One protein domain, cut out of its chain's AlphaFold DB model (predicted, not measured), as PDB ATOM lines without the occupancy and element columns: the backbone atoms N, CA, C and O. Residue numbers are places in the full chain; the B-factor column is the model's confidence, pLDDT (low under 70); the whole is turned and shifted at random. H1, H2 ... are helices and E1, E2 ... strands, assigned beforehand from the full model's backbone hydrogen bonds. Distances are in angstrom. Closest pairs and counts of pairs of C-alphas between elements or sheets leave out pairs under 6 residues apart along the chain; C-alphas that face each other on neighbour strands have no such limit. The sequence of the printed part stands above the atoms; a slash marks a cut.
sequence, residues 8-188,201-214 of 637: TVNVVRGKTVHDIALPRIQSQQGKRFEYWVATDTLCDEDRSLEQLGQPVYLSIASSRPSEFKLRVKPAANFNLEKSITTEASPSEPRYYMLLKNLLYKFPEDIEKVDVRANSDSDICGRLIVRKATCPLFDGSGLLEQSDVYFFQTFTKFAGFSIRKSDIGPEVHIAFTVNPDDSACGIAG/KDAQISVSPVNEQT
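This is residues 8 to 188 and 201 to 214 of the 637 residues of an uncharacterized protein of Caenorhabditis remanei (UniProt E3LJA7). Two strongly twisted sheets of four strands, E6 E13 E8 E11 and E7 E12 E9 E10, lie face to face as a sandwich; to one side of it is a smaller part, the three-stranded sheet E2 E1 E5 and the hairpin of E3 and E4, which turns sharply off the end of E2. The three helices are single short turns, and long loops link the parts. The 195 printed residues run E1 E2 E3 E4 H1 E5 E6 E7 E8 E9 E10 E11 H2 E12 H3 E13, with the four sheets all antiparallel; the class is mostly strand, though under half of the residues are in named elements. The whole is compact, with a radius of gyration of the C-alphas of 17.6 A, and flat, spanning 63 by 51 by 27 A.

E1, residues 8 to 13, begins at C-alpha 8, (12.500, 24.313, -24.167). E2 is residues 16 to 22, 20.1 A long, E3 24 to 28, E4 31 to 35, H1 49 to 52 and E5 57 to 62. E6 is residues 83 to 88, beginning at C-alpha 83, (31.601, 49.457, -11.270); E7 is 94 to 98, E8 112 to 118, E9 125 to 131, E10 149 to 154 and E11 157 to 163, 20.4 A long. H2 is residues 164 to 167, E12 171 to 177 and H3 181 to 184. E13, residues 201 to 210, is 27.6 A long and ends at C-alpha 210, (25.071, 63.174, -10.240).

The sandwich's facing parts are 8.7 A centre to centre, and its strands form a jelly roll, four nested antiparallel pairs: E6 with E13 (N 84 and O 205, 2.8 A), E7 with E12 (N 96 and O 173, 2.8 A), E8 with E11 (N 113 and O 162, 2.9 A) and E9 with E10 (N 127 and O 152, 2.9 A). H2 and H3 are on the sheet E7 E12 E9 E10 but only graze it. E1 is antiparallel to E2, N 9 and O 20 2.8 A apart, and to E5, N 10 and O 59 2.8 A apart. E2 runs on into E3 at 82 degrees; N 26 and O 33 of E3 and E4 are 2.9 A apart. E1 and E12 are apart. H1 is on no sheet. The helices are too short for any O i to N i+4 pair; the one O i to N i+3 pair is within range in H3, not in H1 or H2.

The C-alphas of Pro 65 and Thr 214, the farthest apart, are 63.4 A apart. Residues 189 to 200 are not printed, leaving 17.5 A between C-alphas 188 and 201. The links E4 to H1, E5 to E6, E7 to E8 and E9 to E10 are long. The mean pLDDT of the printed part is 79.4; it is under 70 at residue 81 and residues 98 to 109, 136 to 147, 186 to 188 and 212 to 214.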
ATOM      1  N   THR A   8      13.126  23.254 -24.964       86.81
ATOM      2  CA  THR A   8      12.500  24.313 -24.167       86.81
ATOM      3  C   THR A   8      12.640  23.988 -22.690       86.81
ATOM      4  O   THR A   8      12.402  22.852 -22.273       86.81
ATOM      5  N   VAL A   9      13.070  24.973 -21.909       87.00
ATOM      6  CA  VAL A   9      13.228  24.895 -20.459       87.00
ATOM      7  C   VAL A   9      12.395  26.012 -19.852       87.00
ATOM      8  O   VAL A   9      12.736  27.181 -20.000       87.00
ATOM      9  N   ASN A  10      11.329  25.641 -19.152       87.75
ATOM     10  CA  ASN A  10      10.490  26.570 -18.409       87.75
ATOM     11  C   ASN A  10      10.912  26.528 -16.946       87.75
ATOM     12  O   ASN A  10      10.957  25.462 -16.321       87.75
ATOM     13  N   VAL A  11      11.236  27.695 -16.408       85.56
ATOM     14  CA  VAL A  11      11.683  27.881 -15.035       85.56
ATOM     15  C   VAL A  11      10.614  28.649 -14.280       85.56
ATOM     16  O   VAL A  11      10.248  29.754 -14.669       85.56
ATOM     17  N   VAL A  12      10.121  28.071 -13.189       84.00
ATOM     18  CA  VAL A  12       9.086  28.678 -12.350       84.00
ATOM     19  C   VAL A  12       9.618  28.846 -10.938       84.00
ATOM     20  O   VAL A  12      10.067  27.886 -10.308       84.00
ATOM     21  N   ARG A  13       9.544  30.071 -10.419       78.62
ATOM     22  CA  ARG A  13       9.879  30.386  -9.028       78.62
ATOM     23  C   ARG A  13       8.935  31.463  -8.503       78.62
ATOM     24  O   ARG A  13       8.887  32.571  -9.038       78.62
ATOM     25  N   GLY A  14       8.172  31.152  -7.456       77.69
ATOM     26  CA  GLY A  14       7.116  32.043  -6.971       77.69
ATOM     27  C   GLY A  14       6.120  32.391  -8.076       77.69
ATOM     28  O   GLY A  14       5.561  31.501  -8.712       77.69
ATOM     29  N   LYS A  15       5.913  33.690  -8.315       74.81
ATOM     30  CA  LYS A  15       5.060  34.204  -9.404       74.81
ATOM     31  C   LYS A  15       5.791  34.371 -10.739       74.81
ATOM     32  O   LYS A  15       5.164  34.699 -11.741       74.81
ATOM     33  N   THR A  16       7.106  34.164 -10.759       75.44
ATOM     34  CA  THR A  16       7.926  34.391 -11.948       75.44
ATOM     35  C   THR A  16       8.022  33.119 -12.779       75.44
ATOM     36  O   THR A  16       8.316  32.040 -12.258       75.44
ATOM     37  N   VAL A  17       7.746  33.257 -14.075       79.88
ATOM     38  CA  VAL A  17       7.873  32.207 -15.087       79.88
ATOM     39  C   VAL A  17       8.837  32.730 -16.143       79.88
ATOM     40  O   VAL A  17       8.679  33.857 -16.613       79.88
ATOM     41  N   HIS A  18       9.854  31.942 -16.470       80.50
ATOM     42  CA  HIS A  18      10.874  32.292 -17.454       80.50
ATOM     43  C   HIS A  18      11.114  31.120 -18.393       80.50
ATOM     44  O   HIS A  18      11.420  30.018 -17.936       80.50
ATOM     45  N   ASP A  19      11.034  31.375 -19.694       82.44
ATOM     46  CA  ASP A  19      11.119  30.341 -20.717       82.44
ATOM     47  C   ASP A  19      12.400  30.518 -21.541       82.44
ATOM     48  O   ASP A  19      12.701  31.598 -22.051       82.44
ATOM     49  N   ILE A  20      13.167  29.436 -21.677       83.62
ATOM     50  CA  ILE A  20      14.407  29.392 -22.455       83.62
ATOM     51  C   ILE A  20      14.224  28.394 -23.590       83.62
ATOM     52  O   ILE A  20      13.957  27.216 -23.351       83.62
ATOM     53  N   ALA A  21      14.417  28.844 -24.828       83.81
ATOM     54  CA  ALA A  21      14.362  27.995 -26.014       83.81
ATOM     55  C   ALA A  21      15.739  27.887 -26.683       83.81
ATOM     56  O   ALA A  21      16.409  28.896 -26.913       83.81
ATOM     57  N   LEU A  22      16.142  26.661 -27.025       84.50
ATOM     58  CA  LEU A  22      17.297  26.358 -27.866       84.50
ATOM     59  C   LEU A  22      16.832  25.719 -29.185       84.50
ATOM     60  O   LEU A  22      15.968  24.841 -29.149       84.50
ATOM     61  N   PRO A  23      17.396  26.125 -30.336       83.06
ATOM     62  CA  PRO A  23      18.348  27.219 -30.489       83.06
ATOM     63  C   PRO A  23      17.682  28.570 -30.201       83.06
ATOM     64  O   PRO A  23      16.541  28.821 -30.594       83.06
ATOM     65  N   ARG A  24      18.412  29.454 -29.522       81.25
ATOM     66  CA  ARG A  24      18.005  30.841 -29.317       81.25
ATOM     67  C   ARG A  24      18.171  31.565 -30.645       81.25
ATOM     68  O   ARG A  24      19.279  31.622 -31.177       81.25
ATOM     69  N   ILE A  25      17.078  32.094 -31.184       80.25
ATOM     70  CA  ILE A  25      17.092  32.812 -32.459       80.25
ATOM     71  C   ILE A  25      17.093  34.308 -32.177       80.25
ATOM     72  O   ILE A  25      16.172  34.825 -31.549       80.25
ATOM     73  N   GLN A  26      18.098  35.007 -32.694       78.88
ATOM     74  CA  GLN A  26      18.137  36.465 -32.695       78.88
ATOM     75  C   GLN A  26      18.045  36.999 -34.111       78.88
ATOM     76  O   GLN A  26      18.626  36.441 -35.041       78.88
ATOM     77  N   SER A  27      17.313  38.095 -34.282       76.88
ATOM     78  CA  SER A  27      17.155  38.744 -35.579       76.88
ATOM     79  C   SER A  27      17.728  40.153 -35.582       76.88
ATOM     80  O   SER A  27      17.378  40.960 -34.723       76.88
ATOM     81  N   GLN A  28      18.539  40.478 -36.589       75.62
ATOM     82  CA  GLN A  28      19.056  41.828 -36.813       75.62
ATOM     83  C   GLN A  28      19.000  42.150 -38.310       75.62
ATOM     84  O   GLN A  28      19.461  41.369 -39.139       75.62
ATOM     85  N   GLN A  29      18.354  43.267 -38.666       73.62
ATOM     86  CA  GLN A  29      18.148  43.710 -40.059       73.62
ATOM     87  C   GLN A  29      17.611  42.611 -41.007       73.62
ATOM     88  O   GLN A  29      18.034  42.490 -42.153       73.62
ATOM     89  N   GLY A  30      16.688  41.774 -40.520       74.31
ATOM     90  CA  GLY A  30      16.090  40.680 -41.296       74.31
ATOM     91  C   GLY A  30      16.943  39.409 -41.409       74.31
ATOM     92  O   GLY A  30      16.441  38.397 -41.897       74.31
ATOM     93  N   LYS A  31      18.191  39.410 -40.920       78.44
ATOM     94  CA  LYS A  31      19.023  38.204 -40.780       78.44
ATOM     95  C   LYS A  31      18.721  37.499 -39.464       78.44
ATOM     96  O   LYS A  31      18.446  38.162 -38.466       78.44
ATOM     97  N   ARG A  32      18.773  36.166 -39.470       80.31
ATOM     98  CA  ARG A  32      18.545  35.308 -38.299       80.31
ATOM     99  C   ARG A  32      19.847  34.633 -37.892       80.31
ATOM    100  O   ARG A  32      20.554  34.117 -38.753       80.31
ATOM    101  N   PHE A  33      20.123  34.636 -36.598       81.44
ATOM    102  CA  PHE A  33      21.297  34.037 -35.979       81.44
ATOM    103  C   PHE A  33      20.828  33.017 -34.948       81.44
ATOM    104  O   PHE A  33      19.962  33.329 -34.130       81.44
ATOM    105  N   GLU A  34      21.365  31.803 -35.018       84.19
ATOM    106  CA  GLU A  34      20.958  30.676 -34.180       84.19
ATOM    107  C   GLU A  34      22.062  30.337 -33.178       84.19
ATOM    108  O   GLU A  34      23.221  30.165 -33.557       84.19
ATOM    109  N   TYR A  35      21.697  30.219 -31.901       85.12
ATOM    110  CA  TYR A  35      22.625  29.918 -30.815       85.12
ATOM    111  C   TYR A  35      22.167  28.692 -30.027       85.12
ATOM    112  O   TYR A  35      21.065  28.660 -29.486       85.12
ATOM    113  N   TRP A  36      23.035  27.691 -29.918       84.12
ATOM    114  CA  TRP A  36      22.762  26.438 -29.197       84.12
ATOM    115  C   TRP A  36      23.206  26.456 -27.729       84.12
ATOM    116  O   TRP A  36      23.061  25.468 -27.016       84.12
ATOM    117  N   VAL A  37      23.723  27.595 -27.275       85.56
ATOM    118  CA  VAL A  37      24.078  27.876 -25.885       85.56
ATOM    119  C   VAL A  37      23.372  29.164 -25.497       85.56
ATOM    120  O   VAL A  37      23.449  30.143 -26.239       85.56
ATOM    121  N   ALA A  38      22.677  29.165 -24.362       85.50
ATOM    122  CA  ALA A  38      22.010  30.343 -23.829       85.50
ATOM    123  C   ALA A  38      22.125  30.376 -22.305       85.50
ATOM    124  O   ALA A  38      22.030  29.341 -21.641       85.50
ATOM    125  N   THR A  39      22.289  31.582 -21.771       86.31
ATOM    126  CA  THR A  39      22.321  31.853 -20.335       86.31
ATOM    127  C   THR A  39      21.383  33.016 -20.059       86.31
ATOM    128  O   THR A  39      21.581  34.094 -20.610       86.31
ATOM    129  N   ASP A  40      20.417  32.820 -19.164       83.44
ATOM    130  CA  ASP A  40      19.519  33.878 -18.702       83.44
ATOM    131  C   ASP A  40      19.616  34.051 -17.184       83.44
ATOM    132  O   ASP A  40      19.994  33.137 -16.445       83.44
ATOM    133  N   THR A  41      19.298  35.256 -16.716       82.81
ATOM    134  CA  THR A  41      19.229  35.575 -15.286       82.81
ATOM    135  C   THR A  41      17.769  35.620 -14.862       82.81
ATOM    136  O   THR A  41      16.968  36.331 -15.463       82.81
ATOM    137  N   LEU A  42      17.428  34.871 -13.817       80.88
ATOM    138  CA  LEU A  42      16.106  34.928 -13.200       80.88
ATOM    139  C   LEU A  42      16.058  36.133 -12.259       80.88
ATOM    140  O   LEU A  42      17.009  36.363 -11.509       80.88
ATOM    141  N   CYS A  43      14.964  36.889 -12.292       77.94
ATOM    142  CA  CYS A  43      14.694  37.924 -11.301       77.94
ATOM    143  C   CYS A  43      13.482  37.536 -10.465       77.94
ATOM    144  O   CYS A  43      12.528  36.968 -10.988       77.94
ATOM    145  N   ASP A  44      13.529  37.863  -9.178       76.25
ATOM    146  CA  ASP A  44      12.430  37.638  -8.250       76.25
ATOM    147  C   ASP A  44      11.589  38.922  -8.155       76.25
ATOM    148  O   ASP A  44      12.110  39.982  -7.796       76.25
ATOM    149  N   GLU A  45      10.300  38.834  -8.501       71.56
ATOM    150  CA  GLU A  45       9.358  39.965  -8.431       71.56
ATOM    151  C   GLU A  45       9.093  40.391  -6.979       71.56
ATOM    152  O   GLU A  45       9.047  41.580  -6.670       71.56
ATOM    153  N   ASP A  46       8.978  39.415  -6.078       73.19
ATOM    154  CA  ASP A  46       8.868  39.628  -4.640       73.19
ATOM    155  C   ASP A  46      10.083  38.993  -3.955       73.19
ATOM    156  O   ASP A  46      10.365  37.799  -4.092       73.19
ATOM    157  N   ARG A  47      10.830  39.853  -3.258       72.81
ATOM    158  CA  ARG A  47      12.086  39.540  -2.571       72.81
ATOM    159  C   ARG A  47      11.880  39.289  -1.074       72.81
ATOM    160  O   ARG A  47      12.842  39.356  -0.310       72.81
ATOM    161  N   SER A  48      10.647  39.049  -0.630       75.38
ATOM    162  CA  SER A  48      10.364  38.603   0.732       75.38
ATOM    163  C   SER A  48      11.125  37.309   1.042       75.38
ATOM    164  O   SER A  48      11.340  36.457   0.177       75.38
ATOM    165  N   LEU A  49      11.555  37.153   2.298       76.69
ATOM    166  CA  LEU A  49      12.276  35.955   2.750       76.69
ATOM    167  C   LEU A  49      11.472  34.667   2.503       76.69
ATOM    168  O   LEU A  49      12.057  33.630   2.200       76.69
ATOM    169  N   GLU A  50      10.142  34.751   2.579       78.81
ATOM    170  CA  GLU A  50       9.227  33.645   2.287       78.81
ATOM    171  C   GLU A  50       9.286  33.226   0.815       78.81
ATOM    172  O   GLU A  50       9.388  32.036   0.515       78.81
ATOM    173  N   GLN A  51       9.279  34.189  -0.113       75.06
ATOM    174  CA  GLN A  51       9.298  33.901  -1.545       75.06
ATOM    175  C   GLN A  51      10.695  33.505  -2.047       75.06
ATOM    176  O   GLN A  51      10.820  32.605  -2.878       75.06
ATOM    177  N   LEU A  52      11.759  34.082  -1.478       74.06
ATOM    178  CA  LEU A  52      13.142  33.684  -1.767       74.06
ATOM    179  C   LEU A  52      13.458  32.252  -1.307       74.06
ATOM    180  O   LEU A  52      14.292  31.589  -1.929       74.06
ATOM    181  N   GLY A  53      12.791  31.765  -0.257       75.44
ATOM    182  CA  GLY A  53      12.934  30.400   0.252       75.44
ATOM    183  C   GLY A  53      12.249  29.321  -0.595       75.44
ATOM    184  O   GLY A  53      12.454  28.133  -0.342       75.44
ATOM    185  N   GLN A  54      11.446  29.696  -1.598       81.62
ATOM    186  CA  GLN A  54      10.746  28.731  -2.445       81.62
ATOM    187  C   GLN A  54      11.698  28.009  -3.417       81.62
ATOM    188  O   GLN A  54      12.614  28.633  -3.969       81.62
ATOM    189  N   PRO A  55      11.475  26.702  -3.669       84.31
ATOM    190  CA  PRO A  55      12.263  25.950  -4.634       84.31
ATOM    191  C   PRO A  55      12.014  26.445  -6.063       84.31
ATOM    192  O   PRO A  55      10.943  26.952  -6.397       84.31
ATOM    193  N   VAL A  56      13.016  26.258  -6.918       84.56
ATOM    194  CA  VAL A  56      12.915  26.520  -8.356       84.56
ATOM    195  C   VAL A  56      12.387  25.265  -9.042       84.56
ATOM    196  O   VAL A  56      13.017  24.209  -8.966       84.56
ATOM    197  N   TYR A  57      11.250  25.378  -9.724       87.88
ATOM    198  CA  TYR A  57      10.679  24.303 -10.527       87.88
ATOM    199  C   TYR A  57      11.172  24.415 -11.967       87.88
ATOM    200  O   TYR A  57      11.173  25.495 -12.557       87.88
ATOM    201  N   LEU A  58      11.592  23.287 -12.531       88.50
ATOM    202  CA  LEU A  58      12.131  23.196 -13.883       88.50
ATOM    203  C   LEU A  58      11.289  22.203 -14.679       88.50
ATOM    204  O   LEU A  58      11.161  21.045 -14.287       88.50
ATOM    205  N   SER A  59      10.738  22.654 -15.801       89.19
ATOM    206  CA  SER A  59      10.048  21.808 -16.771       89.19
ATOM    207  C   SER A  59      10.819  21.834 -18.079       89.19
ATOM    208  O   SER A  59      11.126  22.902 -18.599       89.19
ATOM    209  N   ILE A  60      11.141  20.660 -18.609       88.44
ATOM    210  CA  ILE A  60      11.973  20.524 -19.803       88.44
ATOM    211  C   ILE A  60      11.192  19.734 -20.838       88.44
ATOM    212  O   ILE A  60      10.743  18.621 -20.568       88.44
ATOM    213  N   ALA A  61      11.050  20.306 -22.028       88.62
ATOM    214  CA  ALA A  61      10.406  19.664 -23.158       88.62
ATOM    215  C   ALA A  61      11.334  19.706 -24.373       88.62
ATOM    216  O   ALA A  61      11.882  20.752 -24.724       88.62
ATOM    217  N   SER A  62      11.505  18.554 -25.020       87.12
ATOM    218  CA  SER A  62      12.278  18.413 -26.252       87.12
ATOM    219  C   SER A  62      11.450  17.685 -27.301       87.12
ATOM    220  O   SER A  62      10.717  16.747 -26.994       87.12
ATOM    221  N   SER A  63      11.597  18.103 -28.555       83.88
ATOM    222  CA  SER A  63      10.940  17.460 -29.702       83.88
ATOM    223  C   SER A  63      11.500  16.067 -30.024       83.88
ATOM    224  O   SER A  63      10.839  15.275 -30.698       83.88
ATOM    225  N   ARG A  64      12.718  15.758 -29.561       82.88
ATOM    226  CA  ARG A  64      13.409  14.469 -29.730       82.88
ATOM    227  C   ARG A  64      14.212  14.127 -28.470       82.88
ATOM    228  O   ARG A  64      14.581  15.044 -27.736       82.88
ATOM    229  N   PRO A  65      14.540  12.848 -28.214       83.19
ATOM    230  CA  PRO A  65      15.533  12.496 -27.201       83.19
ATOM    231  C   PRO A  65      16.833  13.277 -27.456       83.19
ATOM    232  O   PRO A  65      17.344  13.276 -28.574       83.19
ATOM    233  N   SER A  66      17.315  14.027 -26.465       81.56
ATOM    234  CA  SER A  66      18.467  14.926 -26.608       81.56
ATOM    235  C   SER A  66      19.242  15.003 -25.300       81.56
ATOM    236  O   SER A  66      18.644  15.023 -24.225       81.56
ATOM    237  N   GLU A  67      20.566  15.067 -25.398       84.06
ATOM    238  CA  GLU A  67      21.444  15.325 -24.259       84.06
ATOM    239  C   GLU A  67      21.662  16.831 -24.117       84.06
ATOM    240  O   GLU A  67      21.969  17.521 -25.090       84.06
ATOM    241  N   PHE A  68      21.500  17.358 -22.907       83.00
ATOM    242  CA  PHE A  68      21.722  18.770 -22.618       83.00
ATOM    243  C   PHE A  68      22.361  18.937 -21.241       83.00
ATOM    244  O   PHE A  68      22.224  18.093 -20.353       83.00
ATOM    245  N   LYS A  69      23.054  20.062 -21.051       88.25
ATOM    246  CA  LYS A  69      23.695  20.422 -19.786       88.25
ATOM    247  C   LYS A  69      23.034  21.669 -19.219       88.25
ATOM    248  O   LYS A  69      23.286  22.772 -19.691       88.25
ATOM    249  N   LEU A  70      22.221  21.495 -18.179       87.25
ATOM    250  CA  LEU A  70      21.632  22.606 -17.439       87.25
ATOM    251  C   LEU A  70      22.490  22.930 -16.214       87.25
ATOM    252  O   LEU A  70      22.772  22.057 -15.393       87.25
ATOM    253  N   ARG A  71      22.901  24.193 -16.078       88.12
ATOM    254  CA  ARG A  71      23.642  24.682 -14.912       88.12
ATOM    255  C   ARG A  71      22.893  25.842 -14.272       88.12
ATOM    256  O   ARG A  71      22.849  26.929 -14.833       88.12
ATOM    257  N   VAL A  72      22.390  25.622 -13.062       84.00
ATOM    258  CA  VAL A  72      21.809  26.673 -12.221       84.00
ATOM    259  C   VAL A  72      22.859  27.107 -11.204       84.00
ATOM    260  O   VAL A  72      23.473  26.271 -10.541       84.00
ATOM    261  N   LYS A  73      23.118  28.412 -11.112       85.62
ATOM    262  CA  LYS A  73      24.075  28.990 -10.161       85.62
ATOM    263  C   LYS A  73      23.536  30.313  -9.612       85.62
ATOM    264  O   LYS A  73      22.851  31.015 -10.354       85.62
ATOM    265  N   PRO A  74      23.861  30.684  -8.361       80.81
ATOM    266  CA  PRO A  74      23.559  32.020  -7.862       80.81
ATOM    267  C   PRO A  74      24.299  33.074  -8.699       80.81
ATOM    268  O   PRO A  74      25.465  32.886  -9.065       80.81
ATOM    269  N   ALA A  75      23.621  34.178  -9.014       77.94
ATOM    270  CA  ALA A  75      24.215  35.297  -9.736       77.94
ATOM    271  C   ALA A  75      25.133  36.096  -8.796       77.94
ATOM    272  O   ALA A  75      24.670  36.781  -7.885       77.94
ATOM    273  N   ALA A  76      26.445  35.992  -9.002       71.75
ATOM    274  CA  ALA A  76      27.419  36.804  -8.280       71.75
ATOM    275  C   ALA A  76      27.340  38.266  -8.744       71.75
ATOM    276  O   ALA A  76      27.161  38.522  -9.933       71.75
ATOM    277  N   ASN A  77      27.506  39.213  -7.815       73.12
ATOM    278  CA  ASN A  77      27.528  40.655  -8.097       73.12
ATOM    279  C   ASN A  77      26.306  41.165  -8.883       73.12
ATOM    280  O   ASN A  77      26.417  42.120  -9.647       73.12
ATOM    281  N   PHE A  78      25.138  40.539  -8.693       76.94
ATOM    282  CA  PHE A  78      23.887  41.016  -9.288       76.94
ATOM    283  C   PHE A  78      23.595  42.463  -8.871       76.94
ATOM    284  O   PHE A  78      23.130  43.254  -9.680       76.94
ATOM    285  N   ASN A  79      23.942  42.828  -7.635       76.12
ATOM    286  CA  ASN A  79      23.859  44.197  -7.145       76.12
ATOM    287  C   ASN A  79      25.124  44.981  -7.524       76.12
ATOM    288  O   ASN A  79      26.226  44.641  -7.090       76.12
ATOM    289  N   LEU A  80      24.961  46.041  -8.311       74.00
ATOM    290  CA  LEU A  80      26.051  46.898  -8.764       74.00
ATOM    291  C   LEU A  80      26.312  48.027  -7.760       74.00
ATOM    292  O   LEU A  80      25.525  48.967  -7.673       74.00
ATOM    293  N   GLU A  81      27.442  47.967  -7.047       69.69
ATOM    294  CA  GLU A  81      27.801  48.982  -6.040       69.69
ATOM    295  C   GLU A  81      28.431  50.257  -6.631       69.69
ATOM    296  O   GLU A  81      28.188  51.365  -6.144       69.69
ATOM    297  N   LYS A  82      29.293  50.113  -7.649       75.06
ATOM    298  CA  LYS A  82      30.009  51.240  -8.280       75.06
ATOM    299  C   LYS A  82      30.413  50.951  -9.722       75.06
ATOM    300  O   LYS A  82      30.068  51.704 -10.627       75.06
ATOM    301  N   SER A  83      31.155  49.869  -9.940       86.31
ATOM    302  CA  SER A  83      31.601  49.457 -11.270       86.31
ATOM    303  C   SER A  83      31.867  47.962 -11.318       86.31
ATOM    304  O   SER A  83      32.367  47.405 -10.343       86.31
ATOM    305  N   ILE A  84      31.602  47.340 -12.462       89.19
ATOM    306  CA  ILE A  84      31.881  45.931 -12.711       89.19
ATOM    307  C   ILE A  84      32.447  45.746 -14.115       89.19
ATOM    308  O   ILE A  84      31.983  46.371 -15.066       89.19
ATOM    309  N   THR A  85      33.438  44.870 -14.242       92.00
ATOM    310  CA  THR A  85      33.896  44.375 -15.541       92.00
ATOM    311  C   THR A  85      33.193  43.060 -15.816       92.00
ATOM    312  O   THR A  85      33.224  42.150 -14.988       92.00
ATOM    313  N   THR A  86      32.529  42.976 -16.960       90.31
ATOM    314  CA  THR A  86      31.715  41.826 -17.334       90.31
ATOM    315  C   THR A  86      31.896  41.484 -18.796       90.31
ATOM    316  O   THR A  86      32.138  42.353 -19.625       90.31
ATOM    317  N   GLU A  87      31.689  40.214 -19.107       92.25
ATOM    318  CA  GLU A  87      31.669  39.685 -20.463       92.25
ATOM    319  C   GLU A  87      30.257  39.200 -20.798       92.25
ATOM    320  O   GLU A  87      29.614  38.540 -19.971       92.25
ATOM    321  N   ALA A  88      29.769  39.557 -21.983       89.94
ATOM    322  CA  ALA A  88      28.486  39.113 -22.516       89.94
ATOM    323  C   ALA A  88      28.651  38.612 -23.953       89.94
ATOM    324  O   ALA A  88      29.576  39.019 -24.655       89.94
ATOM    325  N   SER A  89      27.710  37.782 -24.391       88.94
ATOM    326  CA  SER A  89      27.587  37.317 -25.774       88.94
ATOM    327  C   SER A  89      26.160  37.575 -26.276       88.94
ATOM    328  O   SER A  89      25.291  37.941 -25.473       88.94
ATOM    329  N   PRO A  90      25.868  37.408 -27.579       86.25
ATOM    330  CA  PRO A  90      24.511  37.561 -28.081       86.25
ATOM    331  C   PRO A  90      23.521  36.657 -27.342       86.25
ATOM    332  O   PRO A  90      22.464  37.122 -26.926       86.25
ATOM    333  N   SER A  91      23.870  35.395 -27.089       85.38
ATOM    334  CA  SER A  91      22.983  34.436 -26.428       85.38
ATOM    335  C   SER A  91      23.105  34.377 -24.902       85.38
ATOM    336  O   SER A  91      22.269  33.735 -24.257       85.38
ATOM    337  N   GLU A  92      24.094  35.067 -24.328       86.94
ATOM    338  CA  GLU A  92      24.362  35.147 -22.889       86.94
ATOM    339  C   GLU A  92      24.412  36.610 -22.397       86.94
ATOM    340  O   GLU A  92      25.485  37.129 -22.063       86.94
ATOM    341  N   PRO A  93      23.260  37.307 -22.346       87.75
ATOM    342  CA  PRO A  93      23.170  38.662 -21.809       87.75
ATOM    343  C   PRO A  93      23.466  38.719 -20.300       87.75
ATOM    344  O   PRO A  93      23.232  37.770 -19.546       87.75
ATOM    345  N   ARG A  94      23.965  39.869 -19.832       87.56
ATOM    346  CA  ARG A  94      24.301  40.110 -18.419       87.56
ATOM    347  C   ARG A  94      23.370  41.139 -17.805       87.56
ATOM    348  O   ARG A  94      23.112  42.176 -18.412       87.56
ATOM    349  N   TYR A  95      22.915  40.866 -16.585       84.94
ATOM    350  CA  TYR A  95      21.954  41.702 -15.875       84.94
ATOM    351  C   TYR A  95      22.464  42.092 -14.499       84.94
ATOM    352  O   TYR A  95      23.001  41.264 -13.763       84.94
ATOM    353  N   TYR A  96      22.221  43.349 -14.162       84.75
ATOM    354  CA  TYR A  96      22.590  43.958 -12.901       84.75
ATOM    355  C   TYR A  96      21.419  44.761 -12.356       84.75
ATOM    356  O   TYR A  96      20.664  45.386 -13.100       84.75
ATOM    357  N   MET A  97      21.291  44.781 -11.042       77.94
ATOM    358  CA  MET A  97      20.411  45.664 -10.307       77.94
ATOM    359  C   MET A  97      21.252  46.774  -9.685       77.94
ATOM    360  O   MET A  97      22.260  46.510  -9.031       77.94
ATOM    361  N   LEU A  98      20.854  48.029  -9.881       68.81
ATOM    362  CA  LEU A  98      21.540  49.141  -9.232       68.81
ATOM    363  C   LEU A  98      21.145  49.191  -7.749       68.81
ATOM    364  O   LEU A  98      19.973  49.393  -7.433       68.81
ATOM    365  N   LEU A  99      22.116  49.026  -6.846       59.34
ATOM    366  CA  LEU A  99      21.894  49.076  -5.401       59.34
ATOM    367  C   LEU A  99      23.045  49.835  -4.739       59.34
ATOM    368  O   LEU A  99      24.203  49.456  -4.897       59.34
ATOM    369  N   LYS A 100      22.748  50.853  -3.925       44.06
ATOM    370  CA  LYS A 100      23.732  51.312  -2.944       44.06
ATOM    371  C   LYS A 100      23.102  51.531  -1.575       44.06
ATOM    372  O   LYS A 100      22.296  52.431  -1.402       44.06
ATOM    373  N   ASN A 101      23.552  50.681  -0.651       40.28
ATOM    374  CA  ASN A 101      23.425  50.691   0.806       40.28
ATOM    375  C   ASN A 101      22.019  50.857   1.399       40.28
ATOM    376  O   ASN A 101      21.480  51.950   1.448       40.28
ATOM    377  N   LEU A 102      21.534  49.745   1.970       34.31
ATOM    378  CA  LEU A 102      20.500  49.648   3.010       34.31
ATOM    379  C   LEU A 102      19.191  50.394   2.684       34.31
ATOM    380  O   LEU A 102      19.038  51.557   3.026       34.31
ATOM    381  N   LEU A 103      18.228  49.639   2.126       30.98
ATOM    382  CA  LEU A 103      16.836  49.997   1.768       30.98
ATOM    383  C   LEU A 103      16.603  50.399   0.297       30.98
ATOM    384  O   LEU A 103      16.170  51.508   0.023       30.98
ATOM    385  N   TYR A 104      16.817  49.460  -0.634       45.41
ATOM    386  CA  TYR A 104      16.055  49.274  -1.893       45.41
ATOM    387  C   TYR A 104      15.560  50.514  -2.681       45.41
ATOM    388  O   TYR A 104      14.471  50.474  -3.251       45.41
ATOM    389  N   LYS A 105      16.287  51.637  -2.713       46.34
ATOM    390  CA  LYS A 105      15.850  52.876  -3.384       46.34
ATOM    391  C   LYS A 105      17.061  53.705  -3.818       46.34
ATOM    392  O   LYS A 105      18.096  53.675  -3.155       46.34
ATOM    393  N   PHE A 106      16.919  54.505  -4.882       52.72
ATOM    394  CA  PHE A 106      17.737  55.720  -5.044       52.72
ATOM    395  C   PHE A 106      17.787  56.449  -3.688       52.72
ATOM    396  O   PHE A 106      16.694  56.680  -3.143       52.72
ATOM    397  N   PRO A 107      18.971  56.833  -3.168       56.69
ATOM    398  CA  PRO A 107      19.071  57.624  -1.942       56.69
ATOM    399  C   PRO A 107      18.104  58.811  -1.999       56.69
ATOM    400  O   PRO A 107      17.878  59.345  -3.088       56.69
ATOM    401  N   GLU A 108      17.491  59.198  -0.876       57.38
ATOM    402  CA  GLU A 108      16.510  60.301  -0.873       57.38
ATOM    403  C   GLU A 108      17.094  61.589  -1.476       57.38
ATOM    404  O   GLU A 108      16.375  62.311  -2.158       57.38
ATOM    405  N   ASP A 109      18.414  61.769  -1.362       63.62
ATOM    406  CA  ASP A 109      19.151  62.941  -1.843       63.62
ATOM    407  C   ASP A 109      19.654  62.850  -3.301       63.62
ATOM    408  O   ASP A 109      20.252  63.802  -3.802       63.62
ATOM    409  N   ILE A 110      19.491  61.711  -3.993       71.12
ATOM    410  CA  ILE A 110      20.040  61.505  -5.349       71.12
ATOM    411  C   ILE A 110      18.907  61.349  -6.361       71.12
ATOM    412  O   ILE A 110      18.271  60.300  -6.465       71.12
ATOM    413  N   GLU A 111      18.700  62.390  -7.162       77.81
ATOM    414  CA  GLU A 111      17.664  62.422  -8.200       77.81
ATOM    415  C   GLU A 111      18.143  61.886  -9.556       77.81
ATOM    416  O   GLU A 111      17.320  61.464 -10.374       77.81
ATOM    417  N   LYS A 112      19.461  61.872  -9.798       81.56
ATOM    418  CA  LYS A 112      20.059  61.575 -11.105       81.56
ATOM    419  C   LYS A 112      21.304  60.693 -10.999       81.56
ATOM    420  O   LYS A 112      22.146  60.880 -10.119       81.56
ATOM    421  N   VAL A 113      21.435  59.740 -11.923       83.50
ATOM    422  CA  VAL A 113      22.589  58.832 -12.032       83.50
ATOM    423  C   VAL A 113      23.118  58.781 -13.462       83.50
ATOM    424  O   VAL A 113      22.343  58.777 -14.414       83.50
ATOM    425  N   ASP A 114      24.436  58.703 -13.599       86.00
ATOM    426  CA  ASP A 114      25.129  58.447 -14.861       86.00
ATOM    427  C   ASP A 114      25.439  56.960 -14.971       86.00
ATOM    428  O   ASP A 114      26.076  56.400 -14.078       86.00
ATOM    429  N   VAL A 115      25.046  56.340 -16.083       89.19
ATOM    430  CA  VAL A 115      25.404  54.959 -16.417       89.19
ATOM    431  C   VAL A 115      26.369  54.994 -17.594       89.19
ATOM    432  O   VAL A 115      26.050  55.560 -18.636       89.19
ATOM    433  N   ARG A 116      27.559  54.407 -17.433       92.44
ATOM    434  CA  ARG A 116      28.618  54.402 -18.453       92.44
ATOM    435  C   ARG A 116      29.134  52.991 -18.695       92.44
ATOM    436  O   ARG A 116      29.313  52.238 -17.741       92.44
ATOM    437  N   ALA A 117      29.422  52.661 -19.950       94.38
ATOM    438  CA  ALA A 117      30.095  51.433 -20.352       94.38
ATOM    439  C   ALA A 117      31.312  51.754 -21.230       94.38
ATOM    440  O   ALA A 117      31.186  52.445 -22.243       94.38
ATOM    441  N   ASN A 118      32.475  51.231 -20.839       95.19
ATOM    442  CA  ASN A 118      33.732  51.329 -21.583       95.19
ATOM    443  C   ASN A 118      34.172  49.940 -22.057       95.19
ATOM    444  O   ASN A 118      34.038  48.971 -21.315       95.19
ATOM    445  N   SER A 119      34.713  49.849 -23.267       94.44
ATOM    446  CA  SER A 119      35.218  48.612 -23.869       94.44
ATOM    447  C   SER A 119      36.362  48.932 -24.828       94.44
ATOM    448  O   SER A 119      36.279  49.905 -25.577       94.44
ATOM    449  N   ASP A 120      37.370  48.064 -24.894       91.88
ATOM    450  CA  ASP A 120      38.437  48.158 -25.900       91.88
ATOM    451  C   ASP A 120      38.071  47.439 -27.210       91.88
ATOM    452  O   ASP A 120      38.608  47.754 -28.274       91.88
ATOM    453  N   SER A 121      37.099  46.522 -27.149       88.94
ATOM    454  CA  SER A 121      36.576  45.774 -28.293       88.94
ATOM    455  C   SER A 121      35.716  46.628 -29.237       88.94
ATOM    456  O   SER A 121      34.846  47.386 -28.801       88.94
ATOM    457  N   ASP A 122      35.901  46.432 -30.546       87.25
ATOM    458  CA  ASP A 122      35.103  47.055 -31.614       87.25
ATOM    459  C   ASP A 122      33.768  46.329 -31.884       87.25
ATOM    460  O   ASP A 122      32.982  46.783 -32.716       87.25
ATOM    461  N   ILE A 123      33.486  45.225 -31.180       88.81
ATOM    462  CA  ILE A 123      32.229  44.472 -31.296       88.81
ATOM    463  C   ILE A 123      31.056  45.349 -30.847       88.81
ATOM    464  O   ILE A 123      31.108  45.968 -29.783       88.81
ATOM    465  N   CYS A 124      29.976  45.366 -31.624       90.00
ATOM    466  CA  CYS A 124      28.769  46.111 -31.301       90.00
ATOM    467  C   CYS A 124      28.019  45.497 -30.111       90.00
ATOM    468  O   CYS A 124      27.466  44.399 -30.194       90.00
ATOM    469  N   GLY A 125      27.996  46.235 -29.005       91.38
ATOM    470  CA  GLY A 125      27.200  45.956 -27.819       91.38
ATOM    471  C   GLY A 125      26.029  46.922 -27.669       91.38
ATOM    472  O   GLY A 125      25.899  47.911 -28.392       91.38
ATOM    473  N   ARG A 126      25.179  46.644 -26.687       90.69
ATOM    474  CA  ARG A 126      24.067  47.497 -26.285       90.69
ATOM    475  C   ARG A 126      23.976  47.534 -24.766       90.69
ATOM    476  O   ARG A 126      23.994  46.500 -24.099       90.69
ATOM    477  N   LEU A 127      23.893  48.749 -24.240       91.62
ATOM    478  CA  LEU A 127      23.642  49.034 -22.838       91.62
ATOM    479  C   LEU A 127      22.180  49.445 -22.703       91.62
ATOM    480  O   LEU A 127      21.713  50.326 -23.426       91.62
ATOM    481  N   ILE A 128      21.457  48.787 -21.806       88.81
ATOM    482  CA  ILE A 128      20.022  48.983 -21.613       88.81
ATOM    483  C   ILE A 128      19.788  49.254 -20.141       88.81
ATOM    484  O   ILE A 128      20.315  48.552 -19.282       88.81
ATOM    485  N   VAL A 129      18.964  50.246 -19.847       87.50
ATOM    486  CA  VAL A 129      18.535  50.546 -18.493       87.50
ATOM    487  C   VAL A 129      17.020  50.642 -18.467       87.50
ATOM    488  O   VAL A 129      16.416  51.325 -19.286       87.50
ATOM    489  N   ARG A 130      16.390  49.913 -17.553       83.69
ATOM    490  CA  ARG A 130      14.933  49.767 -17.501       83.69
ATOM    491  C   ARG A 130      14.435  49.730 -16.067       83.69
ATOM    492  O   ARG A 130      15.201  49.438 -15.146       83.69
ATOM    493  N   LYS A 131      13.147  50.002 -15.884       82.31
ATOM    494  CA  LYS A 131      12.494  49.858 -14.581       82.31
ATOM    495  C   LYS A 131      12.648  48.421 -14.071       82.31
ATOM    496  O   LYS A 131      12.631  47.477 -14.863       82.31
ATOM    497  N   ALA A 132      12.822  48.249 -12.763       78.56
ATOM    498  CA  ALA A 132      12.960  46.925 -12.168       78.56
ATOM    499  C   ALA A 132      11.628  46.155 -12.143       78.56
ATOM    500  O   ALA A 132      10.969  46.053 -11.114       78.56
ATOM    501  N   THR A 133      11.224  45.621 -13.294       77.69
ATOM    502  CA  THR A 133      10.082  44.713 -13.442       77.69
ATOM    503  C   THR A 133      10.555  43.345 -13.933       77.69
ATOM    504  O   THR A 133      11.523  43.234 -14.698       77.69
ATOM    505  N   CYS A 134       9.892  42.299 -13.445       76.50
ATOM    506  CA  CYS A 134      10.105  40.916 -13.859       76.50
ATOM    507  C   CYS A 134       8.991  40.485 -14.823       76.50
ATOM    508  O   CYS A 134       7.857  40.922 -14.632       76.50
ATOM    509  N   PRO A 135       9.278  39.642 -15.833       72.88
ATOM    510  CA  PRO A 135      10.557  38.974 -16.133       72.88
ATOM    511  C   PRO A 135      11.640  39.891 -16.746       72.88
ATOM    512  O   PRO A 135      11.373  41.027 -17.153       72.88
ATOM    513  N   LEU A 136      12.903  39.423 -16.768       68.38
ATOM    514  CA  LEU A 136      14.021  40.233 -17.273       68.38
ATOM    515  C   LEU A 136      13.969  40.447 -18.785       68.38
ATOM    516  O   LEU A 136      14.070  41.585 -19.222       68.38
ATOM    517  N   PHE A 137      13.811  39.392 -19.573       65.69
ATOM    518  CA  PHE A 137      13.641  39.441 -21.025       65.69
ATOM    519  C   PHE A 137      13.037  38.119 -21.495       65.69
ATOM    520  O   PHE A 137      13.203  37.102 -20.829       65.69
ATOM    521  N   ASP A 138      12.426  38.126 -22.676       53.88
ATOM    522  CA  ASP A 138      12.157  36.911 -23.441       53.88
ATOM    523  C   ASP A 138      13.423  36.456 -24.205       53.88
ATOM    524  O   ASP A 138      14.296  37.260 -24.565       53.88
ATOM    525  N   GLY A 139      13.524  35.154 -24.484       51.06
ATOM    526  CA  GLY A 139      14.609  34.511 -25.232       51.06
ATOM    527  C   GLY A 139      14.907  35.167 -26.591       51.06
ATOM    528  O   GLY A 139      16.012  35.039 -27.114       51.06
ATOM    529  N   SER A 140      13.971  35.945 -27.134       52.59
ATOM    530  CA  SER A 140      14.079  36.686 -28.396       52.59
ATOM    531  C   SER A 140      14.978  37.937 -28.357       52.59
ATOM    532  O   SER A 140      15.352  38.445 -29.415       52.59
ATOM    533  N   GLY A 141      15.355  38.446 -27.174       53.41
ATOM    534  CA  GLY A 141      16.215  39.637 -27.046       53.41
ATOM    535  C   GLY A 141      15.544  40.957 -27.464       53.41
ATOM    536  O   GLY A 141      16.225  41.960 -27.690       53.41
ATOM    537  N   LEU A 142      14.212  40.965 -27.581       58.38
ATOM    538  CA  LEU A 142      13.421  42.137 -27.951       58.38
ATOM    539  C   LEU A 142      13.133  43.018 -26.725       58.38
ATOM    540  O   LEU A 142      12.695  42.548 -25.679       58.38
ATOM    541  N   LEU A 143      13.356  44.324 -26.879       58.47
ATOM    542  CA  LEU A 143      13.190  45.364 -25.848       58.47
ATOM    543  C   LEU A 143      11.723  45.680 -25.497       58.47
ATOM    544  O   LEU A 143      11.459  46.525 -24.648       58.47
ATOM    545  N   GLU A 144      10.759  45.035 -26.152       55.81
ATOM    546  CA  GLU A 144       9.370  45.501 -26.220       55.81
ATOM    547  C   GLU A 144       8.510  45.192 -24.985       55.81
ATOM    548  O   GLU A 144       7.405  45.719 -24.893       55.81
ATOM    549  N   GLN A 145       9.005  44.396 -24.031       54.88
ATOM    550  CA  GLN A 145       8.236  43.975 -22.848       54.88
ATOM    551  C   GLN A 145       8.352  44.905 -21.630       54.88
ATOM    552  O   GLN A 145       7.594  44.742 -20.679       54.88
ATOM    553  N   SER A 146       9.281  45.869 -21.621       59.81
ATOM    554  CA  SER A 146       9.345  46.867 -20.543       59.81
ATOM    555  C   SER A 146       8.535  48.102 -20.919       59.81
ATOM    556  O   SER A 146       8.759  48.685 -21.980       59.81
ATOM    557  N   ASP A 147       7.654  48.544 -20.020       65.81
ATOM    558  CA  ASP A 147       6.893  49.784 -20.199       65.81
ATOM    559  C   ASP A 147       7.798  51.018 -20.243       65.81
ATOM    560  O   ASP A 147       7.448  51.989 -20.901       65.81
ATOM    561  N   VAL A 148       8.948  50.987 -19.552       78.12
ATOM    562  CA  VAL A 148       9.939  52.076 -19.543       78.12
ATOM    563  C   VAL A 148      11.348  51.518 -19.705       78.12
ATOM    564  O   VAL A 148      11.812  50.728 -18.873       78.12
ATOM    565  N   TYR A 149      12.041  51.918 -20.770       82.50
ATOM    566  CA  TYR A 149      13.443  51.569 -20.989       82.50
ATOM    567  C   TYR A 149      14.198  52.620 -21.805       82.50
ATOM    568  O   TYR A 149      13.644  53.332 -22.645       82.50
ATOM    569  N   PHE A 150      15.502  52.649 -21.558       86.25
ATOM    570  CA  PHE A 150      16.500  53.494 -22.186       86.25
ATOM    571  C   PHE A 150      17.584  52.588 -22.749       86.25
ATOM    572  O   PHE A 150      18.017  51.656 -22.067       86.25
ATOM    573  N   PHE A 151      18.041  52.827 -23.972       88.62
ATOM    574  CA  PHE A 151      19.145  52.042 -24.514       88.62
ATOM    575  C   PHE A 151      20.080  52.872 -25.375       88.62
ATOM    576  O   PHE A 151      19.706  53.905 -25.926       88.62
ATOM    577  N   GLN A 152      21.307  52.377 -25.486       91.56
ATOM    578  CA  GLN A 152      22.333  52.932 -26.349       91.56
ATOM    579  C   GLN A 152      23.232  51.802 -26.862       91.56
ATOM    580  O   GLN A 152      23.685  50.957 -26.083       91.56
ATOM    581  N   THR A 153      23.494  51.755 -28.167       92.19
ATOM    582  CA  THR A 153      24.470  50.817 -28.748       92.19
ATOM    583  C   THR A 153      25.888  51.366 -28.642       92.19
ATOM    584  O   THR A 153      26.098  52.570 -28.553       92.19
ATOM    585  N   PHE A 154      26.913  50.523 -28.615       93.31
ATOM    586  CA  PHE A 154      28.290  51.007 -28.552       93.31
ATOM    587  C   PHE A 154      29.305  49.990 -29.045       93.31
ATOM    588  O   PHE A 154      29.159  48.788 -28.848       93.31
ATOM    589  N   THR A 155      30.379  50.509 -29.630       91.81
ATOM    590  CA  THR A 155      31.640  49.788 -29.806       91.81
ATOM    591  C   THR A 155      32.488  49.997 -28.552       91.81
ATOM    592  O   THR A 155      32.551  49.118 -27.702       91.81
ATOM    593  N   LYS A 156      33.041  51.197 -28.350       92.75
ATOM    594  CA  LYS A 156      33.959  51.477 -27.232       92.75
ATOM    595  C   LYS A 156      33.330  52.202 -26.052       92.75
ATOM    596  O   LYS A 156      33.750  51.995 -24.919       92.75
ATOM    597  N   PHE A 157      32.338  53.052 -26.308       94.75
ATOM    598  CA  PHE A 157      31.737  53.899 -25.280       94.75
ATOM    599  C   PHE A 157      30.218  54.008 -25.420       94.75
ATOM    600  O   PHE A 157      29.709  54.395 -26.476       94.75
ATOM    601  N   ALA A 158      29.515  53.739 -24.321       93.50
ATOM    602  CA  ALA A 158      28.145  54.173 -24.074       93.50
ATOM    603  C   ALA A 158      28.099  54.973 -22.769       93.50
ATOM    604  O   ALA A 158      28.800  54.666 -21.806       93.50
ATOM    605  N   GLY A 159      27.250  55.988 -22.725       91.62
ATOM    606  CA  GLY A 159      27.007  56.788 -21.543       91.62
ATOM    607  C   GLY A 159      25.737  57.605 -21.699       91.62
ATOM    608  O   GLY A 159      25.544  58.241 -22.733       91.62
ATOM    609  N   PHE A 160      24.885  57.584 -20.679       87.81
ATOM    610  CA  PHE A 160      23.723  58.461 -20.572       87.81
ATOM    611  C   PHE A 160      23.306  58.619 -19.108       87.81
ATOM    612  O   PHE A 160      23.641  57.790 -18.254       87.81
ATOM    613  N   SER A 161      22.581  59.697 -18.823       85.50
ATOM    614  CA  SER A 161      22.060  59.983 -17.492       85.50
ATOM    615  C   SER A 161      20.587  59.598 -17.384       85.50
ATOM    616  O   SER A 161      19.836  59.671 -18.355       85.50
ATOM    617  N   ILE A 162      20.158  59.196 -16.189       83.94
ATOM    618  CA  ILE A 162      18.782  58.775 -15.910       83.94
ATOM    619  C   ILE A 162      18.312  59.443 -14.627       83.94
ATOM    620  O   ILE A 162      19.047  59.487 -13.635       83.94
ATOM    621  N   ARG A 163      17.073  59.942 -14.633       82.75
ATOM    622  CA  ARG A 163      16.424  60.521 -13.455       82.75
ATOM    623  C   ARG A 163      15.532  59.497 -12.763       82.75
ATOM    624  O   ARG A 163      14.843  58.708 -13.410       82.75
ATOM    625  N   LYS A 164      15.480  59.570 -11.433       81.44
ATOM    626  CA  LYS A 164      14.580  58.771 -10.585       81.44
ATOM    627  C   LYS A 164      13.104  58.988 -10.940       81.44
ATOM    628  O   LYS A 164      12.323  58.044 -10.861       81.44
ATOM    629  N   SER A 165      12.732  60.205 -11.352       81.81
ATOM    630  CA  SER A 165      11.371  60.560 -11.790       81.81
ATOM    631  C   SER A 165      10.908  59.782 -13.017       81.81
ATOM    632  O   SER A 165       9.727  59.465 -13.122       81.81
ATOM    633  N   ASP A 166      11.837  59.467 -13.921       80.62
ATOM    634  CA  ASP A 166      11.507  58.960 -15.251       80.62
ATOM    635  C   ASP A 166      11.403  57.429 -15.243       80.62
ATOM    636  O   ASP A 166      10.567  56.852 -15.932       80.62
ATOM    637  N   ILE A 167      12.233  56.759 -14.433       79.56
ATOM    638  CA  ILE A 167      12.343  55.292 -14.407       79.56
ATOM    639  C   ILE A 167      11.780  54.642 -13.131       79.56
ATOM    640  O   ILE A 167      11.390  53.473 -13.150       79.56
ATOM    641  N   GLY A 168      11.695  55.389 -12.026       79.81
ATOM    642  CA  GLY A 168      11.302  54.891 -10.706       79.81
ATOM    643  C   GLY A 168      12.488  54.562  -9.783       79.81
ATOM    644  O   GLY A 168      13.639  54.795 -10.134       79.81
ATOM    645  N   PRO A 169      12.223  54.047  -8.566       75.88
ATOM    646  CA  PRO A 169      13.227  53.898  -7.508       75.88
ATOM    647  C   PRO A 169      14.161  52.687  -7.664       75.88
ATOM    648  O   PRO A 169      15.207  52.653  -7.018       75.88
ATOM    649  N   GLU A 170      13.789  51.702  -8.479       77.25
ATOM    650  CA  GLU A 170      14.571  50.491  -8.721       77.25
ATOM    651  C   GLU A 170      14.802  50.295 -10.219       77.25
ATOM    652  O   GLU A 170      13.886  50.458 -11.034       77.25
ATOM    653  N   VAL A 171      16.031  49.923 -10.578       82.12
ATOM    654  CA  VAL A 171      16.497  49.911 -11.966       82.12
ATOM    655  C   VAL A 171      17.295  48.645 -12.266       82.12
ATOM    656  O   VAL A 171      18.187  48.260 -11.506       82.12
ATOM    657  N   HIS A 172      16.998  48.036 -13.414       84.25
ATOM    658  CA  HIS A 172      17.787  46.965 -14.011       84.25
ATOM    659  C   HIS A 172      18.664  47.518 -15.137       84.25
ATOM    660  O   HIS A 172      18.181  48.220 -16.026       84.25
ATOM    661  N   ILE A 173      19.940  47.151 -15.121       87.06
ATOM    662  CA  ILE A 173      20.923  47.439 -16.163       87.06
ATOM    663  C   ILE A 173      21.220  46.124 -16.877       87.06
ATOM    664  O   ILE A 173      21.610  45.146 -16.244       87.06
ATOM    665  N   ALA A 174      21.030  46.094 -18.190       87.56
ATOM    666  CA  ALA A 174      21.373  44.956 -19.025       87.56
ATOM    667  C   ALA A 174      22.494  45.324 -19.997       87.56
ATOM    668  O   ALA A 174      22.496  46.401 -20.598       87.56
ATOM    669  N   PHE A 175      23.430  44.399 -20.162       90.44
ATOM    670  CA  PHE A 175      24.483  44.457 -21.160       90.44
ATOM    671  C   PHE A 175      24.335  43.269 -22.102       90.44
ATOM    672  O   PHE A 175      24.379  42.111 -21.682       90.44
ATOM    673  N   THR A 176      24.120  43.577 -23.377       89.12
ATOM    674  CA  THR A 176      23.868  42.591 -24.427       89.12
ATOM    675  C   THR A 176      24.802  42.839 -25.602       89.12
ATOM    676  O   THR A 176      25.152  43.987 -25.884       89.12
ATOM    677  N   VAL A 177      25.171  41.790 -26.329       89.62
ATOM    678  CA  VAL A 177      25.959  41.913 -27.561       89.62
ATOM    679  C   VAL A 177      25.050  41.722 -28.762       89.62
ATOM    680  O   VAL A 177      24.218  40.820 -28.775       89.62
ATOM    681  N   ASN A 178      25.184  42.577 -29.772       87.31
ATOM    682  CA  ASN A 178      24.410  42.423 -30.994       87.31
ATOM    683  C   ASN A 178      25.004  41.291 -31.848       87.31
ATOM    684  O   ASN A 178      26.235  41.192 -31.940       87.31
ATOM    685  N   PRO A 179      24.172  40.467 -32.513       83.56
ATOM    686  CA  PRO A 179      24.661  39.377 -33.352       83.56
ATOM    687  C   PRO A 179      25.487  39.869 -34.554       83.56
ATOM    688  O   PRO A 179      26.375  39.151 -35.014       83.56
ATOM    689  N   ASP A 180      25.269  41.104 -35.022       83.38
ATOM    690  CA  ASP A 180      26.140  41.772 -35.992       83.38
ATOM    691  C   ASP A 180      26.436  43.253 -35.654       83.38
ATOM    692  O   ASP A 180      25.793  43.888 -34.812       83.38
ATOM    693  N   ASP A 181      27.428  43.821 -36.349       85.31
ATOM    694  CA  ASP A 181      27.888  45.205 -36.163       85.31
ATOM    695  C   ASP A 181      27.055  46.267 -36.893       85.31
ATOM    696  O   ASP A 181      27.387  47.457 -36.848       85.31
ATOM    697  N   SER A 182      25.962  45.878 -37.557       81.88
ATOM    698  CA  SER A 182      25.188  46.787 -38.411       81.88
ATOM    699  C   SER A 182      24.598  47.969 -37.637       81.88
ATOM    700  O   SER A 182      24.598  49.093 -38.140       81.88
ATOM    701  N   ALA A 183      24.170  47.745 -36.388       82.75
ATOM    702  CA  ALA A 183      23.644  48.795 -35.513       82.75
ATOM    703  C   ALA A 183      24.719  49.832 -35.147       82.75
ATOM    704  O   ALA A 183      24.431  51.020 -35.029       82.75
ATOM    705  N   CYS A 184      25.979  49.402 -35.058       86.31
ATOM    706  CA  CYS A 184      27.113  50.280 -34.805       86.31
ATOM    707  C   CYS A 184      27.711  50.883 -36.088       86.31
ATOM    708  O   CYS A 184      28.650  51.671 -36.002       86.31
ATOM    709  N   GLY A 185      27.152  50.609 -37.273       72.12
ATOM    710  CA  GLY A 185      27.504  51.298 -38.522       72.12
ATOM    711  C   GLY A 185      28.744  50.791 -39.248       72.12
ATOM    712  O   GLY A 185      29.159  51.408 -40.229       72.12
ATOM    713  N   ILE A 186      29.342  49.689 -38.796       64.19
ATOM    714  CA  ILE A 186      30.425  49.029 -39.525       64.19
ATOM    715  C   ILE A 186      29.766  48.147 -40.589       64.19
ATOM    716  O   ILE A 186      28.997  47.242 -40.264       64.19
ATOM    717  N   ALA A 187      30.028  48.430 -41.869       48.81
ATOM    718  CA  ALA A 187      29.517  47.624 -42.971       48.81
ATOM    719  C   ALA A 187      30.027  46.181 -42.833       48.81
ATOM    720  O   ALA A 187      31.210  45.919 -43.022       48.81
ATOM    721  N   GLY A 188      29.121  45.275 -42.459       48.12
ATOM    722  CA  GLY A 188      29.212  43.828 -42.630       48.12
ATOM    723  C   GLY A 188      30.601  43.201 -42.515       48.12
ATOM    724  O   GLY A 188      31.055  42.576 -43.465       48.12
ATOM    725  N   LYS A 201      32.024  40.015 -25.787       91.62
ATOM    726  CA  LYS A 201      32.422  41.402 -25.554       91.62
ATOM    727  C   LYS A 201      32.583  41.644 -24.069       91.62
ATOM    728  O   LYS A 201      31.635  41.481 -23.298       91.62
ATOM    729  N   ASP A 202      33.758  42.119 -23.701       94.56
ATOM    730  CA  ASP A 202      34.052  42.664 -22.393       94.56
ATOM    731  C   ASP A 202      33.654  44.145 -22.321       94.56
ATOM    732  O   ASP A 202      33.829  44.923 -23.261       94.56
ATOM    733  N   ALA A 203      33.069  44.546 -21.197       94.50
ATOM    734  CA  ALA A 203      32.781  45.940 -20.908       94.50
ATOM    735  C   ALA A 203      32.891  46.220 -19.409       94.50
ATOM    736  O   ALA A 203      32.451  45.436 -18.563       94.50
ATOM    737  N   GLN A 204      33.442  47.384 -19.082       94.94
ATOM    738  CA  GLN A 204      33.396  47.956 -17.747       94.94
ATOM    739  C   GLN A 204      32.166  48.852 -17.632       94.94
ATOM    740  O   GLN A 204      32.121  49.932 -18.221       94.94
ATOM    741  N   ILE A 205      31.182  48.415 -16.851       91.75
ATOM    742  CA  ILE A 205      29.961  49.165 -16.559       91.75
ATOM    743  C   ILE A 205      30.160  49.893 -15.236       91.75
ATOM    744  O   ILE A 205      30.576  49.292 -14.247       91.75
ATOM    745  N   SER A 206      29.858  51.182 -15.199       89.88
ATOM    746  CA  SER A 206      29.967  52.012 -14.004       89.88
ATOM    747  C   SER A 206      28.729  52.872 -13.831       89.88
ATOM    748  O   SER A 206      28.134  53.324 -14.812       89.88
ATOM    749  N   VAL A 207      28.345  53.079 -12.573       87.06
ATOM    750  CA  VAL A 207      27.242  53.963 -12.214       87.06
ATOM    751  C   VAL A 207      27.706  54.953 -11.164       87.06
ATOM    752  O   VAL A 207      28.237  54.576 -10.117       87.06
ATOM    753  N   SER A 208      27.514  56.235 -11.455       84.31
ATOM    754  CA  SER A 208      27.912  57.335 -10.581       84.31
ATOM    755  C   SER A 208      26.737  58.273 -10.318       84.31
ATOM    756  O   SER A 208      26.051  58.656 -11.265       84.31
ATOM    757  N   PRO A 209      26.494  58.677  -9.060       81.81
ATOM    758  CA  PRO A 209      25.467  59.664  -8.762       81.81
ATOM    759  C   PRO A 209      25.871  61.041  -9.290       81.81
ATOM    760  O   PRO A 209      27.040  61.426  -9.207       81.81
ATOM    761  N   VAL A 210      24.892  61.792  -9.788       77.38
ATOM    762  CA  VAL A 210      25.071  63.174 -10.240       77.38
ATOM    763  C   VAL A 210      24.440  64.095  -9.208       77.38
ATOM    764  O   VAL A 210      23.230  64.059  -8.995       77.38
ATOM    765  N   ASN A 211      25.261  64.921  -8.557       73.19
ATOM    766  CA  ASN A 211      24.767  65.914  -7.610       73.19
ATOM    767  C   ASN A 211      24.557  67.262  -8.318       73.19
ATOM    768  O   ASN A 211      25.496  68.053  -8.460       73.19
ATOM    769  N   GLU A 212      23.319  67.512  -8.750       67.75
ATOM    770  CA  GLU A 212      22.924  68.732  -9.470       67.75
ATOM    771  C   GLU A 212      23.066  70.011  -8.615       67.75
ATOM    772  O   GLU A 212      23.179  71.103  -9.165       67.75
ATOM    773  N   GLN A 213      23.138  69.900  -7.279       64.56
ATOM    774  CA  GLN A 213      23.259  71.050  -6.367       64.56
ATOM    775  C   GLN A 213      24.697  71.570  -6.211       64.56
ATOM    776  O   GLN A 213      24.938  72.579  -5.544       64.56
ATOM    777  N   THR A 214      25.683  70.895  -6.801       68.69
ATOM    778  CA  THR A 214      27.080  71.326  -6.706       68.69
ATOM    779  C   THR A 214      27.370  72.508  -7.631       68.69
ATOM    780  O   THR A 214      26.944  72.543  -8.784       68.69
TER     781      THR A 214